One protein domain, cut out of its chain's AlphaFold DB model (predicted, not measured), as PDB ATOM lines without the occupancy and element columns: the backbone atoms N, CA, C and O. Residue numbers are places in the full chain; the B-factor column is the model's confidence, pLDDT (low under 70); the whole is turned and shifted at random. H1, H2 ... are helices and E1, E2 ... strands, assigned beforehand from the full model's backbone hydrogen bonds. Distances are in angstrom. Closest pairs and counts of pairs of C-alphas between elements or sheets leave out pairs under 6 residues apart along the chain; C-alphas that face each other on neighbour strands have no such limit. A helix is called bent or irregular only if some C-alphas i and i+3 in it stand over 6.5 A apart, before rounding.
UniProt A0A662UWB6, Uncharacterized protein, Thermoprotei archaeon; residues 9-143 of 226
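What this domain is: This is residues 9 to 143 of the 226 residues of an uncharacterized protein of Thermoprotei archaeon (UniProt A0A662UWB6). A sheet of three strands has H3 and H4 side by side over one face, while the long helix H1 crosses past one end of the sheet, where H2 and H5 also sit. Residues 124 to 130 stick out. The printed part has 135 residues with five named helices and three named strands, in the order H1 H2 E1 H3 E2 E3 H4 H5; the sheet, E1 E3 E2, is antiparallel and the class mixed. The whole is compact, with a radius of gyration of the C-alphas of 15.0 A and spans of 43 by 31 by 30 A.

How they stand to each other: H1, residues 17 to 34, only grazes the sheet with its residues 17 to 27. It is close to but not clearly touching H2, residues 39 to 42; the closest C-alphas, of Cys 27 and Lys 40, are 5.9 A apart. E1, residues 44 to 51, is antiparallel to E3, residues 84 to 91, with N 47 and O 88 within hydrogen-bond range at 2.7 A. E2, residues 73 to 79, and E3 form a hairpin, with N 89 and O 74 at 2.7 A. E1, H3 of residues 53 to 69, and E2 make a split strand-helix-strand unit, two strands running the same way with E3 between them; its crossover is right-handed. H3 and H4, residues 93 to 109, lie on the same face, in two layers of helices and sheet, at heights over the sheet of 9.1 A and 9.9 A. H3 touches H4 with residues 59 to 66 alone, the closest C-alphas being those of Tyr 66 and Leu 103, 7.2 A apart; they run opposite ways at a tilt of 35.1 degrees, only just steep. H5, residues 134 to 141, is close to but not clearly touching H2, with the closest C-alphas, of Met 42 and Ala 138, 7.4 A apart. Every O i to N i+4 pair is within hydrogen-bond range in H1 and H5; H3 and H4 have 11 of 13 each, and H2 is too short for one.

Where its parts are: H1 begins at C-alpha 17, (323.854, 120.126, 231.480), and is 26.0 A long; E1 is 23.4 A, H3 25.1 A, E2 20.5 A, E3 23.7 A and H4 24.5 A. H3 is irregular, with C-alphas 54 and 57 7.6 A apart, and has a kink of 28 degrees near residue 60. H5 ends at C-alpha 141, (320.029, 92.104, 240.871).

The domain as a whole: The C-alphas of Glu 33 and Lys 109, the two farthest apart, are 43.7 A apart. The printed part has no cut, and the link from H4 to H5, 24 residues, is long. The pLDDT is under 70 at residues 93 to 97, 115 to 138 and 143.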
ATOM      1  N   PHE A   9     326.543 117.878 223.350       89.62
ATOM      2  CA  PHE A   9     325.277 117.574 224.015       89.62
ATOM      3  C   PHE A   9     324.075 118.097 223.226       89.62
ATOM      4  O   PHE A   9     324.131 119.136 222.576       89.62
ATOM      5  N   MET A  10     322.970 117.364 223.327       92.38
ATOM      6  CA  MET A  10     321.640 117.766 222.892       92.38
ATOM      7  C   MET A  10     320.696 117.543 224.064       92.38
ATOM      8  O   MET A  10     320.479 116.409 224.496       92.38
ATOM      9  N   LEU A  11     320.190 118.640 224.609       91.25
ATOM     10  CA  LEU A  11     319.294 118.637 225.754       91.25
ATOM     11  C   LEU A  11     317.890 119.047 225.313       91.25
ATOM     12  O   LEU A  11     317.769 119.811 224.352       91.25
ATOM     13  N   PRO A  12     316.850 118.579 226.017       91.06
ATOM     14  CA  PRO A  12     315.515 119.106 225.826       91.06
ATOM     15  C   PRO A  12     315.490 120.586 226.198       91.06
ATOM     16  O   PRO A  12     316.200 121.034 227.101       91.06
ATOM     17  N   GLU A  13     314.645 121.346 225.513       89.19
ATOM     18  CA  GLU A  13     314.449 122.761 225.799       89.19
ATOM     19  C   GLU A  13     314.105 122.988 227.281       89.19
ATOM     20  O   GLU A  13     313.245 122.302 227.839       89.19
ATOM     21  N   GLY A  14     314.813 123.933 227.908       86.88
ATOM     22  CA  GLY A  14     314.705 124.251 229.335       86.88
ATOM     23  C   GLY A  14     315.609 123.426 230.259       86.88
ATOM     24  O   GLY A  14     315.844 123.854 231.389       86.88
ATOM     25  N   ALA A  15     316.168 122.301 229.800       89.00
ATOM     26  CA  ALA A  15     317.060 121.471 230.609       89.00
ATOM     27  C   ALA A  15     318.513 121.954 230.561       89.00
ATOM     28  O   ALA A  15     318.990 122.510 229.568       89.00
ATOM     29  N   ARG A  16     319.246 121.709 231.649       89.56
ATOM     30  CA  ARG A  16     320.628 122.177 231.816       89.56
ATOM     31  C   ARG A  16     321.603 121.012 231.955       89.56
ATOM     32  O   ARG A  16     321.302 119.992 232.572       89.56
ATOM     33  N   GLU A  17     322.825 121.181 231.443       87.62
ATOM     34  CA  GLU A  17     323.854 120.126 231.480       87.62
ATOM     35  C   GLU A  17     324.149 119.638 232.909       87.62
ATOM     36  O   GLU A  17     324.362 118.440 233.122       87.62
ATOM     37  N   TYR A  18     324.103 120.533 233.906       88.00
ATOM     38  CA  TYR A  18     324.347 120.155 235.301       88.00
ATOM     39  C   TYR A  18     323.300 119.173 235.840       88.00
ATOM     40  O   TYR A  18     323.628 118.359 236.702       88.00
ATOM     41  N   GLU A  19     322.058 119.209 235.352       86.69
ATOM     42  CA  GLU A  19     320.976 118.335 235.820       86.69
ATOM     43  C   GLU A  19     321.224 116.901 235.358       86.69
ATOM     44  O   GLU A  19     321.090 115.945 236.128       86.69
ATOM     45  N   VAL A  20     321.668 116.751 234.108       84.44
ATOM     46  CA  VAL A  20     322.102 115.467 233.551       84.44
ATOM     47  C   VAL A  20     323.345 114.964 234.282       84.44
ATOM     48  O   VAL A  20     323.394 113.796 234.677       84.44
ATOM     49  N   ALA A  21     324.341 115.828 234.494       83.94
ATOM     50  CA  ALA A  21     325.578 115.468 235.182       83.94
ATOM     51  C   ALA A  21     325.326 115.026 236.633       83.94
ATOM     52  O   ALA A  21     325.835 113.984 237.049       83.94
ATOM     53  N   SER A  22     324.495 115.769 237.370       86.81
ATOM     54  CA  SER A  22     324.100 115.468 238.749       86.81
ATOM     55  C   SER A  22     323.379 114.124 238.845       86.81
ATOM     56  O   SER A  22     323.767 113.262 239.637       86.81
ATOM     57  N   TYR A  23     322.407 113.878 237.961       85.00
ATOM     58  CA  TYR A  23     321.703 112.599 237.904       85.00
ATOM     59  C   TYR A  23     322.666 111.427 237.649       85.00
ATOM     60  O   TYR A  23     322.625 110.407 238.338       85.00
ATOM     61  N   CYS A  24     323.587 111.585 236.693       80.25
ATOM     62  CA  CYS A  24     324.578 110.558 236.370       80.25
ATOM     63  C   CYS A  24     325.574 110.318 237.509       80.25
ATOM     64  O   CYS A  24     325.986 109.179 237.727       80.25
ATOM     65  N   LYS A  25     325.972 111.375 238.222       84.56
ATOM     66  CA  LYS A  25     326.841 111.284 239.398       84.56
ATOM     67  C   LYS A  25     326.145 110.507 240.516       84.56
ATOM     68  O   LYS A  25     326.685 109.496 240.953       84.56
ATOM     69  N   SER A  26     324.915 110.891 240.857       86.62
ATOM     70  CA  SER A  26     324.109 110.202 241.867       86.62
ATOM     71  C   SER A  26     323.897 108.723 241.524       86.62
ATOM     72  O   SER A  26     324.067 107.858 242.374       86.62
ATOM     73  N   CYS A  27     323.614 108.406 240.258       83.06
ATOM     74  CA  CYS A  27     323.480 107.027 239.790       83.06
ATOM     75  C   CYS A  27     324.747 106.181 240.040       83.06
ATOM     76  O   CYS A  27     324.643 104.998 240.374       83.06
ATOM     77  N   LYS A  28     325.939 106.764 239.850       81.62
ATOM     78  CA  LYS A  28     327.222 106.083 240.082       81.62
ATOM     79  C   LYS A  28     327.516 105.907 241.567       81.62
ATOM     80  O   LYS A  28     327.971 104.838 241.956       81.62
ATOM     81  N   GLU A  29     327.268 106.941 242.364       84.94
ATOM     82  CA  GLU A  29     327.457 106.912 243.818       84.94
ATOM     83  C   GLU A  29     326.574 105.837 244.450       84.94
ATOM     84  O   GLU A  29     327.090 104.947 245.117       84.94
ATOM     85  N   GLU A  30     325.290 105.820 244.096       85.06
ATOM     86  CA  GLU A  30     324.330 104.822 244.568       85.06
ATOM     87  C   GLU A  30     324.727 103.400 244.134       85.06
ATOM     88  O   GLU A  30     324.669 102.464 244.926       85.06
ATOM     89  N   SER A  31     325.203 103.219 242.895       81.19
ATOM     90  CA  SER A  31     325.675 101.897 242.448       81.19
ATOM     91  C   SER A  31     326.907 101.424 243.233       81.19
ATOM     92  O   SER A  31     327.049 100.238 243.525       81.19
ATOM     93  N   ARG A  32     327.812 102.351 243.578       81.19
ATOM     94  CA  ARG A  32     329.007 102.057 244.378       81.19
ATOM     95  C   ARG A  32     328.632 101.677 245.808       81.19
ATOM     96  O   ARG A  32     329.172 100.708 246.322       81.19
ATOM     97  N   GLU A  33     327.719 102.419 246.425       87.56
ATOM     98  CA  GLU A  33     327.240 102.170 247.791       87.56
ATOM     99  C   GLU A  33     326.511 100.832 247.912       87.56
ATOM    100  O   GLU A  33     326.709 100.100 248.877       87.56
ATOM    101  N   LEU A  34     325.709 100.478 246.907       82.81
ATOM    102  CA  LEU A  34     324.950  99.231 246.902       82.81
ATOM    103  C   LEU A  34     325.787  98.000 246.521       82.81
ATOM    104  O   LEU A  34     325.310  96.878 246.688       82.81
ATOM    105  N   GLY A  35     326.978  98.174 245.935       79.50
ATOM    106  CA  GLY A  35     327.761  97.070 245.358       79.50
ATOM    107  C   GLY A  35     327.067  96.361 244.180       79.50
ATOM    108  O   GLY A  35     327.437  95.251 243.805       79.50
ATOM    109  N   ARG A  36     326.035  96.987 243.604       77.56
ATOM    110  CA  ARG A  36     325.194  96.503 242.493       77.56
ATOM    111  C   ARG A  36     324.625  97.711 241.733       77.56
ATOM    112  O   ARG A  36     324.752  98.826 242.229       77.56
ATOM    113  N   PRO A  37     323.980  97.565 240.557       73.62
ATOM    114  CA  PRO A  37     323.324  98.696 239.895       73.62
ATOM    115  C   PRO A  37     322.401  99.449 240.819       73.62
ATOM    116  O   PRO A  37     321.622  98.818 241.530       73.62
ATOM    117  N   SER A  38     322.393 100.770 240.726       80.12
ATOM    118  CA  SER A  38     321.315 101.531 241.329       80.12
ATOM    119  C   SER A  38     319.980 101.279 240.618       80.12
ATOM    120  O   SER A  38     319.958 101.094 239.395       80.12
ATOM    121  N   PRO A  39     318.850 101.346 241.340       79.31
ATOM    122  CA  PRO A  39     317.519 101.420 240.746       79.31
ATOM    123  C   PRO A  39     317.405 102.514 239.675       79.31
ATOM    124  O   PRO A  39     316.851 102.268 238.611       79.31
ATOM    125  N   LYS A  40     318.029 103.684 239.882       79.81
ATOM    126  CA  LYS A  40     318.090 104.753 238.865       79.81
ATOM    127  C   LYS A  40     318.708 104.279 237.558       79.81
ATOM    128  O   LYS A  40     318.240 104.621 236.478       79.81
ATOM    129  N   ALA A  41     319.760 103.475 237.655       73.56
ATOM    130  CA  ALA A  41     320.403 102.911 236.487       73.56
ATOM    131  C   ALA A  41     319.561 101.821 235.814       73.56
ATOM    132  O   ALA A  41     319.728 101.603 234.617       73.56
ATOM    133  N   MET A  42     318.691 101.142 236.568       71.81
ATOM    134  CA  MET A  42     317.711 100.201 236.017       71.81
ATOM    135  C   MET A  42     316.638 100.919 235.204       71.81
ATOM    136  O   MET A  42     316.158 100.366 234.221       71.81
ATOM    137  N   ASP A  43     316.327 102.158 235.578       74.31
ATOM    138  CA  ASP A  43     315.331 102.998 234.917       74.31
ATOM    139  C   ASP A  43     315.952 103.930 233.855       74.31
ATOM    140  O   ASP A  43     315.260 104.790 233.310       74.31
ATOM    141  N   CYS A  44     317.243 103.755 233.535       74.75
ATOM    142  CA  CYS A  44     317.965 104.528 232.524       74.75
ATOM    143  C   CYS A  44     318.422 103.692 231.335       74.75
ATOM    144  O   CYS A  44     319.066 102.651 231.477       74.75
ATOM    145  N   TRP A  45     318.201 104.250 230.151       71.31
ATOM    146  CA  TRP A  45     318.385 103.580 228.868       71.31
ATOM    147  C   TRP A  45     319.242 104.409 227.939       71.31
ATOM    148  O   TRP A  45     319.338 105.621 228.128       71.31
ATOM    149  N   LYS A  46     319.867 103.769 226.947       75.06
ATOM    150  CA  LYS A  46     320.677 104.463 225.950       75.06
ATOM    151  C   LYS A  46     320.602 103.830 224.558       75.06
ATOM    152  O   LYS A  46     321.222 102.806 224.321       75.06
ATOM    153  N   ILE A  47     319.970 104.489 223.598       75.50
ATOM    154  CA  ILE A  47     320.016 104.115 222.178       75.50
ATOM    155  C   ILE A  47     321.348 104.579 221.577       75.50
ATOM    156  O   ILE A  47     321.826 105.681 221.868       75.50
ATOM    157  N   ILE A  48     321.971 103.725 220.765       76.62
ATOM    158  CA  ILE A  48     323.213 104.036 220.052       76.62
ATOM    159  C   ILE A  48     322.935 104.009 218.557       76.62
ATOM    160  O   ILE A  48     322.491 102.995 218.035       76.62
ATOM    161  N   VAL A  49     323.254 105.105 217.881       79.38
ATOM    162  CA  VAL A  49     323.193 105.226 216.426       79.38
ATOM    163  C   VAL A  49     324.616 105.422 215.918       79.38
ATOM    164  O   VAL A  49     325.334 106.308 216.391       79.38
ATOM    165  N   VAL A  50     325.034 104.571 214.984       81.81
ATOM    166  CA  VAL A  50     326.317 104.676 214.284       81.81
ATOM    167  C   VAL A  50     326.020 104.677 212.797       81.81
ATOM    168  O   VAL A  50     325.371 103.762 212.311       81.81
ATOM    169  N   THR A  51     326.470 105.705 212.088       84.31
ATOM    170  CA  THR A  51     326.213 105.866 210.651       84.31
ATOM    171  C   THR A  51     327.329 106.688 210.001       84.31
ATOM    172  O   THR A  51     328.242 107.149 210.694       84.31
ATOM    173  N   ASN A  52     327.277 106.874 208.687       88.19
ATOM    174  CA  ASN A  52     328.215 107.715 207.953       88.19
ATOM    175  C   ASN A  52     328.040 109.194 208.325       88.19
ATOM    176  O   ASN A  52     326.966 109.647 208.730       88.19
ATOM    177  N   THR A  53     329.104 109.977 208.162       88.38
ATOM    178  CA  THR A  53     329.088 111.423 208.438       88.38
ATOM    179  C   THR A  53     328.126 112.204 207.541       88.38
ATOM    180  O   THR A  53     327.654 113.260 207.958       88.38
ATOM    181  N   GLU A  54     327.772 111.677 206.366       91.62
ATOM    182  CA  GLU A  54     326.779 112.264 205.454       91.62
ATOM    183  C   GLU A  54     325.381 112.391 206.089       91.62
ATOM    184  O   GLU A  54     324.687 113.380 205.866       91.62
ATOM    185  N   TYR A  55     325.002 111.460 206.972       90.62
ATOM    186  CA  TYR A  55     323.704 111.470 207.657       90.62
ATOM    187  C   TYR A  55     323.706 112.291 208.954       90.62
ATOM    188  O   TYR A  55     322.690 112.352 209.650       90.62
ATOM    189  N   LYS A  56     324.830 112.928 209.316       91.06
ATOM    190  CA  LYS A  56     325.021 113.610 210.608       91.06
ATOM    191  C   LYS A  56     323.949 114.671 210.874       91.06
ATOM    192  O   LYS A  56     323.355 114.668 211.947       91.06
ATOM    193  N   ASP A  57     323.712 115.580 209.929       92.56
ATOM    194  CA  ASP A  57     322.770 116.689 210.136       92.56
ATOM    195  C   ASP A  57     321.315 116.201 210.206       92.56
ATOM    196  O   ASP A  57     320.563 116.644 211.075       92.56
ATOM    197  N   LEU A  58     320.953 115.209 209.383       93.56
ATOM    198  CA  LEU A  58     319.640 114.559 209.415       93.56
ATOM    199  C   LEU A  58     319.390 113.850 210.754       93.56
ATOM    200  O   LEU A  58     318.371 114.080 211.404       93.56
ATOM    201  N   ALA A  59     320.348 113.038 211.206       90.62
ATOM    202  CA  ALA A  59     320.249 112.317 212.470       90.62
ATOM    203  C   ALA A  59     320.169 113.272 213.672       90.62
ATOM    204  O   ALA A  59     319.387 113.043 214.593       90.62
ATOM    205  N   ILE A  60     320.953 114.358 213.666       93.19
ATOM    206  CA  ILE A  60     320.898 115.400 214.701       93.19
ATOM    207  C   ILE A  60     319.528 116.083 214.721       93.19
ATOM    208  O   ILE A  60     318.993 116.290 215.810       93.19
ATOM    209  N   GLY A  61     318.975 116.432 213.553       93.31
ATOM    210  CA  GLY A  61     317.664 117.072 213.427       93.31
ATOM    211  C   GLY A  61     316.555 116.217 214.031       93.31
ATOM    212  O   GLY A  61     315.940 116.625 215.014       93.31
ATOM    213  N   LEU A  62     316.404 114.983 213.534       91.94
ATOM    214  CA  LEU A  62     315.395 114.036 214.021       91.94
ATOM    215  C   LEU A  62     315.476 113.852 215.539       91.94
ATOM    216  O   LEU A  62     314.491 113.953 216.263       91.94
ATOM    217  N   VAL A  63     316.681 113.609 216.050       90.88
ATOM    218  CA  VAL A  63     316.867 113.280 217.466       90.88
ATOM    219  C   VAL A  63     316.629 114.486 218.361       90.88
ATOM    220  O   VAL A  63     316.157 114.321 219.484       90.88
ATOM    221  N   ARG A  64     316.929 115.699 217.887       92.69
ATOM    222  CA  ARG A  64     316.621 116.931 218.615       92.69
ATOM    223  C   ARG A  64     315.116 117.095 218.804       92.69
ATOM    224  O   ARG A  64     314.695 117.405 219.918       92.69
ATOM    225  N   ASP A  65     314.330 116.841 217.765       91.62
ATOM    226  CA  ASP A  65     312.869 116.938 217.826       91.62
ATOM    227  C   ASP A  65     312.306 115.929 218.830       91.62
ATOM    228  O   ASP A  65     311.574 116.289 219.753       91.62
ATOM    229  N   TYR A  66     312.763 114.680 218.744       89.94
ATOM    230  CA  TYR A  66     312.365 113.627 219.670       89.94
ATOM    231  C   TYR A  66     312.777 113.900 221.122       89.94
ATOM    232  O   TYR A  66     311.967 113.730 222.029       89.94
ATOM    233  N   VAL A  67     314.003 114.366 221.377       89.69
ATOM    234  CA  VAL A  67     314.443 114.752 222.729       89.69
ATOM    235  C   VAL A  67     313.586 115.896 223.283       89.69
ATOM    236  O   VAL A  67     313.278 115.913 224.471       89.69
ATOM    237  N   ASN A  68     313.147 116.831 222.439       89.94
ATOM    238  CA  ASN A  68     312.269 117.917 222.863       89.94
ATOM    239  C   ASN A  68     310.849 117.461 223.205       89.94
ATOM    240  O   ASN A  68     310.261 118.032 224.124       89.94
ATOM    241  N   VAL A  69     310.315 116.455 222.510       89.06
ATOM    242  CA  VAL A  69     309.025 115.830 222.844       89.06
ATOM    243  C   VAL A  69     309.154 115.005 224.128       89.06
ATOM    244  O   VAL A  69     308.351 115.136 225.051       89.06
ATOM    245  N   TYR A  70     310.218 114.212 224.233       86.31
ATOM    246  CA  TYR A  70     310.502 113.341 225.367       86.31
ATOM    247  C   TYR A  70     311.466 114.015 226.347       86.31
ATOM    248  O   TYR A  70     312.649 113.688 226.401       86.31
ATOM    249  N   LYS A  71     310.945 114.929 227.175       84.62
ATOM    250  CA  LYS A  71     311.719 115.757 228.132       84.62
ATOM    251  C   LYS A  71     312.583 114.977 229.138       84.62
ATOM    252  O   LYS A  71     313.455 115.552 229.784       84.62
ATOM    253  N   GLU A  72     312.358 113.675 229.281       85.69
ATOM    254  CA  GLU A  72     313.160 112.773 230.114       85.69
ATOM    255  C   GLU A  72     314.414 112.226 229.411       85.69
ATOM    256  O   GLU A  72     315.215 111.508 230.025       85.69
ATOM    257  N   CYS A  73     314.589 112.564 228.135       87.50
ATOM    258  CA  CYS A  73     315.678 112.117 227.291       87.50
ATOM    259  C   CYS A  73     316.693 113.227 227.021       87.50
ATOM    260  O   CYS A  73     316.393 114.410 227.078       87.50
ATOM    261  N   TRP A  74     317.925 112.836 226.720       89.88
ATOM    262  CA  TRP A  74     318.988 113.711 226.237       89.88
ATOM    263  C   TRP A  74     319.906 112.920 225.322       89.88
ATOM    264  O   TRP A  74     320.070 111.712 225.479       89.88
ATOM    265  N   ALA A  75     320.592 113.590 224.413       90.50
ATOM    266  CA  ALA A  75     321.541 112.939 223.535       90.50
ATOM    267  C   ALA A  75     322.929 113.571 223.603       90.50
ATOM    268  O   ALA A  75     323.129 114.686 224.077       90.50
ATOM    269  N   GLN A  76     323.919 112.810 223.163       90.12
ATOM    270  CA  GLN A  76     325.281 113.271 222.971       90.12
ATOM    271  C   GLN A  76     325.824 112.632 221.700       90.12
ATOM    272  O   GLN A  76     325.596 111.448 221.458       90.12
ATOM    273  N   TYR A  77     326.544 113.394 220.893       90.50
ATOM    274  CA  TYR A  77     327.106 112.894 219.648       90.50
ATOM    275  C   TYR A  77     328.568 113.271 219.485       90.50
ATOM    276  O   TYR A  77     329.092 114.175 220.140       90.50
ATOM    277  N   ARG A  78     329.232 112.534 218.603       87.94
ATOM    278  CA  ARG A  78     330.623 112.726 218.235       87.94
ATOM    279  C   ARG A  78     330.780 112.414 216.755       87.94
ATOM    280  O   ARG A  78     330.308 111.386 216.277       87.94
ATOM    281  N   VAL A  79     331.471 113.305 216.058       88.31
ATOM    282  CA  VAL A  79     331.852 113.130 214.656       88.31
ATOM    283  C   VAL A  79     333.297 112.632 214.612       88.31
ATOM    284  O   VAL A  79     334.157 113.104 215.369       88.31
ATOM    285  N   LEU A  80     333.535 111.632 213.778       85.38
ATOM    286  CA  LEU A  80     334.839 111.077 213.423       85.38
ATOM    287  C   LEU A  80     335.051 111.254 211.919       85.38
ATOM    288  O   LEU A  80     334.152 111.732 211.235       85.38
ATOM    289  N   GLU A  81     336.235 110.911 211.418       84.38
ATOM    290  CA  GLU A  81     336.585 111.112 210.003       84.38
ATOM    291  C   GLU A  81     335.635 110.361 209.058       84.38
ATOM    292  O   GLU A  81     335.175 110.923 208.070       84.38
ATOM    293  N   ASP A  82     335.278 109.126 209.409       84.94
ATOM    294  CA  ASP A  82     334.485 108.199 208.597       84.94
ATOM    295  C   ASP A  82     333.077 107.941 209.146       84.94
ATOM    296  O   ASP A  82     332.217 107.404 208.452       84.94
ATOM    297  N   ARG A  83     332.815 108.311 210.404       84.31
ATOM    298  CA  ARG A  83     331.584 107.917 211.096       84.31
ATOM    299  C   ARG A  83     331.040 108.969 212.048       84.31
ATOM    300  O   ARG A  83     331.764 109.706 212.717       84.31
ATOM    301  N   PHE A  84     329.727 108.963 212.179       86.25
ATOM    302  CA  PHE A  84     328.962 109.691 213.170       86.25
ATOM    303  C   PHE A  84     328.475 108.722 214.247       86.25
ATOM    304  O   PHE A  84     327.938 107.657 213.945       86.25
ATOM    305  N   ILE A  85     328.673 109.085 215.516       86.75
ATOM    306  CA  ILE A  85     328.178 108.308 216.650       86.75
ATOM    307  C   ILE A  85     327.276 109.189 217.498       86.75
ATOM    308  O   ILE A  85     327.704 110.233 217.992       86.75
ATOM    309  N   LEU A  86     326.061 108.721 217.738       86.75
ATOM    310  CA  LEU A  86     325.051 109.388 218.538       86.75
ATOM    311  C   LEU A  86     324.560 108.455 219.642       86.75
ATOM    312  O   LEU A  86     324.293 107.277 219.430       86.75
ATOM    313  N   LEU A  87     324.457 109.005 220.844       85.75
ATOM    314  CA  LEU A  87     324.052 108.310 222.049       85.75
ATOM    315  C   LEU A  87     322.862 109.048 222.654       85.75
ATOM    316  O   LEU A  87     323.026 110.159 223.152       85.75
ATOM    317  N   ILE A  88     321.695 108.429 222.666       84.81
ATOM    318  CA  ILE A  88     320.452 109.013 223.179       84.81
ATOM    319  C   ILE A  88     320.143 108.297 224.469       84.81
ATOM    320  O   ILE A  88     320.104 107.081 224.468       84.81
ATOM    321  N   ASN A  89     319.965 109.010 225.565       82.88
ATOM    322  CA  ASN A  89     319.712 108.443 226.874       82.88
ATOM    323  C   ASN A  89     318.355 108.922 227.367       82.88
ATOM    324  O   ASN A  89     318.021 110.078 227.146       82.88
ATOM    325  N   CYS A  90     317.622 108.072 228.074       79.88
ATOM    326  CA  CYS A  90     316.310 108.402 228.622       79.88
ATOM    327  C   CYS A  90     316.162 107.884 230.043       79.88
ATOM    328  O   CYS A  90     316.727 106.839 230.385       79.88
ATOM    329  N   ARG A  91     315.376 108.605 230.846       81.06
ATOM    330  CA  ARG A  91     314.810 108.108 232.106       81.06
ATOM    331  C   ARG A  91     313.443 107.480 231.814       81.06
ATOM    332  O   ARG A  91     312.750 107.930 230.911       81.06
ATOM    333  N   GLY A  92     313.072 106.462 232.587       71.38
ATOM    334  CA  GLY A  92     311.751 105.833 232.528       71.38
ATOM    335  C   GLY A  92     311.629 104.744 231.454       71.38
ATOM    336  O   GLY A  92     311.942 104.947 230.286       71.38
ATOM    337  N   TRP A  93     311.139 103.563 231.853       62.97
ATOM    338  CA  TRP A  93     311.028 102.388 230.973       62.97
ATOM    339  C   TRP A  93     309.986 102.553 229.860       62.97
ATOM    340  O   TRP A  93     310.278 102.294 228.700       62.97
ATOM    341  N   ARG A  94     308.755 102.954 230.204       60.62
ATOM    342  CA  ARG A  94     307.634 102.986 229.244       60.62
ATOM    343  C   ARG A  94     307.843 104.049 228.164       60.62
ATOM    344  O   ARG A  94     307.774 103.730 226.986       60.62
ATOM    345  N   ASN A  95     308.240 105.251 228.578       62.72
ATOM    346  CA  ASN A  95     308.518 106.373 227.678       62.72
ATOM    347  C   ASN A  95     309.656 106.066 226.688       62.72
ATOM    348  O   ASN A  95     309.668 106.589 225.577       62.72
ATOM    349  N   MET A  96     310.600 105.197 227.070       69.19
ATOM    350  CA  MET A  96     311.705 104.791 226.207       69.19
ATOM    351  C   MET A  96     311.253 103.926 225.034       69.19
ATOM    352  O   MET A  96     311.739 104.148 223.931       69.19
ATOM    353  N   TRP A  97     310.352 102.962 225.241       68.31
ATOM    354  CA  TRP A  97     309.915 102.076 224.156       68.31
ATOM    355  C   TRP A  97     309.134 102.828 223.088       68.31
ATOM    356  O   TRP A  97     309.375 102.613 221.903       68.31
ATOM    357  N   ASP A  98     308.276 103.754 223.507       74.62
ATOM    358  CA  ASP A  98     307.515 104.598 222.588       74.62
ATOM    359  C   ASP A  98     308.452 105.495 221.771       74.62
ATOM    360  O   ASP A  98     308.392 105.497 220.541       74.62
ATOM    361  N   LEU A  99     309.394 106.178 222.440       78.75
ATOM    362  CA  LEU A  99     310.421 106.961 221.757       78.75
ATOM    363  C   LEU A  99     311.254 106.093 220.811       78.75
ATOM    364  O   LEU A  99     311.496 106.488 219.675       78.75
ATOM    365  N   ARG A 100     311.733 104.937 221.284       76.69
ATOM    366  CA  ARG A 100     312.577 104.025 220.509       76.69
ATOM    367  C   ARG A 100     311.859 103.627 219.234       76.69
ATOM    368  O   ARG A 100     312.463 103.735 218.180       76.69
ATOM    369  N   ASN A 101     310.618 103.158 219.331       76.69
ATOM    370  CA  ASN A 101     309.885 102.658 218.174       76.69
ATOM    371  C   ASN A 101     309.738 103.758 217.119       76.69
ATOM    372  O   ASN A 101     310.160 103.564 215.986       76.69
ATOM    373  N   MET A 102     309.273 104.946 217.512       82.81
ATOM    374  CA  MET A 102     309.107 106.055 216.567       82.81
ATOM    375  C   MET A 102     310.435 106.547 215.981       82.81
ATOM    376  O   MET A 102     310.564 106.704 214.768       82.81
ATOM    377  N   LEU A 103     311.448 106.753 216.828       86.12
ATOM    378  CA  LEU A 103     312.747 107.247 216.386       86.12
ATOM    379  C   LEU A 103     313.451 106.245 215.466       86.12
ATOM    380  O   LEU A 103     314.029 106.645 214.459       86.12
ATOM    381  N   ILE A 104     313.456 104.958 215.819       81.00
ATOM    382  CA  ILE A 104     314.093 103.918 215.008       81.00
ATOM    383  C   ILE A 104     313.380 103.792 213.665       81.00
ATOM    384  O   ILE A 104     314.061 103.751 212.641       81.00
ATOM    385  N   ASP A 105     312.046 103.804 213.652       83.06
ATOM    386  CA  ASP A 105     311.271 103.758 212.413       83.06
ATOM    387  C   ASP A 105     311.617 104.932 211.493       83.06
ATOM    388  O   ASP A 105     311.825 104.739 210.295       83.06
ATOM    389  N   ASP A 106     311.732 106.145 212.034       88.75
ATOM    390  CA  ASP A 106     312.090 107.319 211.242       88.75
ATOM    391  C   ASP A 106     313.538 107.277 210.756       88.75
ATOM    392  O   ASP A 106     313.799 107.530 209.581       88.75
ATOM    393  N   LEU A 107     314.488 106.895 211.614       86.62
ATOM    394  CA  LEU A 107     315.885 106.732 211.210       86.62
ATOM    395  C   LEU A 107     316.032 105.667 210.109       86.62
ATOM    396  O   LEU A 107     316.834 105.856 209.193       86.62
ATOM    397  N   MET A 108     315.254 104.578 210.163       83.19
ATOM    398  CA  MET A 108     315.229 103.543 209.124       83.19
ATOM    399  C   MET A 108     314.603 104.049 207.821       83.19
ATOM    400  O   MET A 108     315.191 103.870 206.756       83.19
ATOM    401  N   LYS A 109     313.448 104.726 207.882       87.50
ATOM    402  CA  LYS A 109     312.787 105.314 206.696       87.50
ATOM    403  C   LYS A 109     313.684 106.308 205.963       87.50
ATOM    404  O   LYS A 109     313.623 106.400 204.743       87.50
ATOM    405  N   GLN A 110     314.501 107.046 206.709       88.12
ATOM    406  CA  GLN A 110     315.435 108.035 206.173       88.12
ATOM    407  C   GLN A 110     316.788 107.429 205.753       88.12
ATOM    408  O   GLN A 110     317.685 108.164 205.350       88.12
ATOM    409  N   GLY A 111     316.967 106.106 205.866       85.69
ATOM    410  CA  GLY A 111     318.202 105.411 205.486       85.69
ATOM    411  C   GLY A 111     319.401 105.692 206.396       85.69
ATOM    412  O   GLY A 111     320.516 105.288 206.079       85.69
ATOM    413  N   VAL A 112     319.193 106.360 207.539       85.75
ATOM    414  CA  VAL A 112     320.258 106.677 208.505       85.75
ATOM    415  C   VAL A 112     320.806 105.400 209.134       85.75
ATOM    416  O   VAL A 112     322.002 105.307 209.419       85.75
ATOM    417  N   ILE A 113     319.918 104.435 209.367       78.50
ATOM    418  CA  ILE A 113     320.218 103.121 209.926       78.50
ATOM    419  C   ILE A 113     319.538 102.039 209.090       78.50
ATOM    420  O   ILE A 113     318.438 102.234 208.582       78.50
ATOM    421  N   ASP A 114     320.171 100.879 208.983       71.62
ATOM    422  CA  ASP A 114     319.678  99.726 208.220       71.62
ATOM    423  C   ASP A 114     319.075  98.631 209.116       71.62
ATOM    424  O   ASP A 114     318.464  97.675 208.629       71.62
ATOM    425  N   LYS A 115     319.237  98.759 210.438       63.81
ATOM    426  CA  LYS A 115     318.754  97.803 211.435       63.81
ATOM    427  C   LYS A 115     318.176  98.520 212.655       63.81
ATOM    428  O   LYS A 115     318.698  99.565 213.049       63.81
ATOM    429  N   PRO A 116     317.155  97.938 213.309       57.00
ATOM    430  CA  PRO A 116     316.652  98.456 214.571       57.00
ATOM    431  C   PRO A 116     317.736  98.312 215.646       57.00
ATOM    432  O   PRO A 116     318.037  97.213 216.110       57.00
ATOM    433  N   TYR A 117     318.376  99.425 216.007       56.84
ATOM    434  CA  TYR A 117     319.452  99.434 216.996       56.84
ATOM    435  C   TYR A 117     318.936  99.175 218.420       56.84
ATOM    436  O   TYR A 117     317.853  99.612 218.822       56.84
ATOM    437  N   LEU A 118     319.774  98.498 219.208       51.97
ATOM    438  CA  LEU A 118     319.567  98.247 220.632       51.97
ATOM    439  C   LEU A 118     319.689  99.521 221.485       51.97
ATOM    440  O   LEU A 118     320.619 100.317 221.291       51.97
ATOM    441  N   PRO A 119     318.861  99.654 222.535       49.97
ATOM    442  CA  PRO A 119     319.205 100.456 223.688       49.97
ATOM    443  C   PRO A 119     320.213  99.696 224.578       49.97
ATOM    444  O   PRO A 119     319.883  98.731 225.260       49.97
ATOM    445  N   TYR A 120     321.469 100.133 224.604       48.84
ATOM    446  CA  TYR A 120     322.445  99.721 225.614       48.84
ATOM    447  C   TYR A 120     322.172 100.448 226.942       48.84
ATOM    448  O   TYR A 120     321.595 101.529 226.958       48.84
ATOM    449  N   ARG A 121     322.612  99.924 228.093       46.31
ATOM    450  CA  ARG A 121     322.605 100.704 229.348       46.31
ATOM    451  C   ARG A 121     323.822 101.634 229.420       46.31
ATOM    452  O   ARG A 121     324.895 101.334 228.897       46.31
ATOM    453  N   ARG A 122     323.678 102.759 230.129       37.66
ATOM    454  CA  ARG A 122     324.784 103.639 230.541       37.66
ATOM    455  C   ARG A 122     325.375 103.177 231.885       37.66
ATOM    456  O   ARG A 122     324.866 103.531 232.941       37.66
ATOM    457  N   ALA A 123     326.470 102.422 231.831       31.30
ATOM    458  CA  ALA A 123     327.458 102.236 232.900       31.30
ATOM    459  C   ALA A 123     328.738 101.679 232.247       31.30
ATOM    460  O   ALA A 123     328.644 100.748 231.458       31.30
ATOM    461  N   GLY A 124     329.901 102.283 232.508       29.25
ATOM    462  CA  GLY A 124     331.180 101.859 231.915       29.25
ATOM    463  C   GLY A 124     331.403 102.323 230.467       29.25
ATOM    464  O   GLY A 124     330.469 102.604 229.715       29.25
ATOM    465  N   GLY A 125     332.664 102.530 230.084       27.98
ATOM    466  CA  GLY A 125     333.023 103.085 228.780       27.98
ATOM    467  C   GLY A 125     332.765 102.100 227.649       27.98
ATOM    468  O   GLY A 125     333.520 101.156 227.539       27.98
ATOM    469  N   TYR A 126     331.765 102.363 226.801       36.59
ATOM    470  CA  TYR A 126     331.461 101.729 225.496       36.59
ATOM    471  C   TYR A 126     331.263 100.199 225.432       36.59
ATOM    472  O   TYR A 126     330.534  99.738 224.566       36.59
ATOM    473  N   TYR A 127     331.847  99.459 226.359       33.53
ATOM    474  CA  TYR A 127     331.836  98.029 226.583       33.53
ATOM    475  C   TYR A 127     332.170  97.871 228.065       33.53
ATOM    476  O   TYR A 127     333.343  97.831 228.433       33.53
ATOM    477  N   ASP A 128     331.172  97.828 228.943       34.81
ATOM    478  CA  ASP A 128     331.442  97.171 230.214       34.81
ATOM    479  C   ASP A 128     331.392  95.668 229.944       34.81
ATOM    480  O   ASP A 128     330.329  95.068 229.792       34.81
ATOM    481  N   SER A 129     332.574  95.076 229.785       33.91
ATOM    482  CA  SER A 129     332.767  93.645 229.541       33.91
ATOM    483  C   SER A 129     332.149  92.761 230.627       33.91
ATOM    484  O   SER A 129     331.981  91.565 230.411       33.91
ATOM    485  N   ASN A 130     331.806  93.333 231.784       34.97
ATOM    486  CA  ASN A 130     331.260  92.596 232.920       34.97
ATOM    487  C   ASN A 130     329.732  92.473 232.873       34.97
ATOM    488  O   ASN A 130     329.126  91.829 233.727       34.97
ATOM    489  N   PHE A 131     329.093  93.115 231.896       40.41
ATOM    490  CA  PHE A 131     327.738  93.595 232.072       40.41
ATOM    491  C   PHE A 131     326.980  93.619 230.736       40.41
ATOM    492  O   PHE A 131     326.827  94.658 230.099       40.41
ATOM    493  N   GLY A 132     326.499  92.436 230.332       46.62
ATOM    494  CA  GLY A 132     325.708  92.187 229.115       46.62
ATOM    495  C   GLY A 132     324.304  92.833 229.107       46.62
ATOM    496  O   GLY A 132     324.077  93.784 229.855       46.62
ATOM    497  N   PRO A 133     323.356  92.354 228.267       55.19
ATOM    498  CA  PRO A 133     322.009  92.926 228.125       55.19
ATOM    499  C   PRO A 133     321.357  93.306 229.462       55.19
ATOM    500  O   PRO A 133     321.518  92.588 230.452       55.19
ATOM    501  N   TRP A 134     320.593  94.406 229.500       59.81
ATOM    502  CA  TRP A 134     319.970  94.922 230.734       59.81
ATOM    503  C   TRP A 134     319.191  93.838 231.491       59.81
ATOM    504  O   TRP A 134     319.251  93.781 232.720       59.81
ATOM    505  N   ARG A 135     318.550  92.908 230.771       61.06
ATOM    506  CA  ARG A 135     317.826  91.787 231.376       61.06
ATOM    507  C   ARG A 135     318.712  90.780 232.104       61.06
ATOM    508  O   ARG A 135     318.282  90.228 233.105       61.06
ATOM    509  N   LEU A 136     319.971  90.589 231.720       62.78
ATOM    510  CA  LEU A 136     320.881  89.760 232.523       62.78
ATOM    511  C   LEU A 136     321.166  90.403 233.879       62.78
ATOM    512  O   LEU A 136     321.213  89.719 234.897       62.78
ATOM    513  N   TRP A 137     321.317  91.727 233.912       64.31
ATOM    514  CA  TRP A 137     321.507  92.449 235.167       64.31
ATOM    515  C   TRP A 137     320.245  92.485 236.006       64.31
ATOM    516  O   TRP A 137     320.316  92.244 237.207       64.31
ATOM    517  N   ALA A 138     319.105  92.799 235.394       65.62
ATOM    518  CA  ALA A 138     317.836  92.782 236.093       65.62
ATOM    519  C   ALA A 138     317.595  91.382 236.666       65.62
ATOM    520  O   ALA A 138     317.288  91.272 237.838       65.62
ATOM    521  N   ARG A 139     317.900  90.300 235.947       70.00
ATOM    522  CA  ARG A 139     317.795  88.941 236.490       70.00
ATOM    523  C   ARG A 139     318.697  88.748 237.710       70.00
ATOM    524  O   ARG A 139     318.259  88.186 238.706       70.00
ATOM    525  N   ASN A 140     319.938  89.227 237.640       72.19
ATOM    526  CA  ASN A 140     320.922  89.020 238.701       72.19
ATOM    527  C   ASN A 140     320.687  89.906 239.943       72.19
ATOM    528  O   ASN A 140     321.055  89.504 241.043       72.19
ATOM    529  N   TYR A 141     320.104  91.102 239.794       71.19
ATOM    530  CA  TYR A 141     320.029  92.104 240.871       71.19
ATOM    531  C   TYR A 141     318.614  92.618 241.184       71.19
ATOM    532  O   TYR A 141     318.385  93.090 242.298       71.19
ATOM    533  N   TYR A 142     317.685  92.534 240.229       73.12
ATOM    534  CA  TYR A 142     316.305  93.045 240.289       73.12
ATOM    535  C   TYR A 142     315.306  92.138 239.525       73.12
ATOM    536  O   TYR A 142     314.622  92.615 238.614       73.12
ATOM    537  N   PRO A 143     315.237  90.819 239.812       68.31
ATOM    538  CA  PRO A 143     314.519  89.852 238.968       68.31
ATOM    539  C   PRO A 143     313.013  90.121 238.895       68.31
ATOM    540  O   PRO A 143     312.373  89.822 237.895       68.31
TER     541      PRO A 143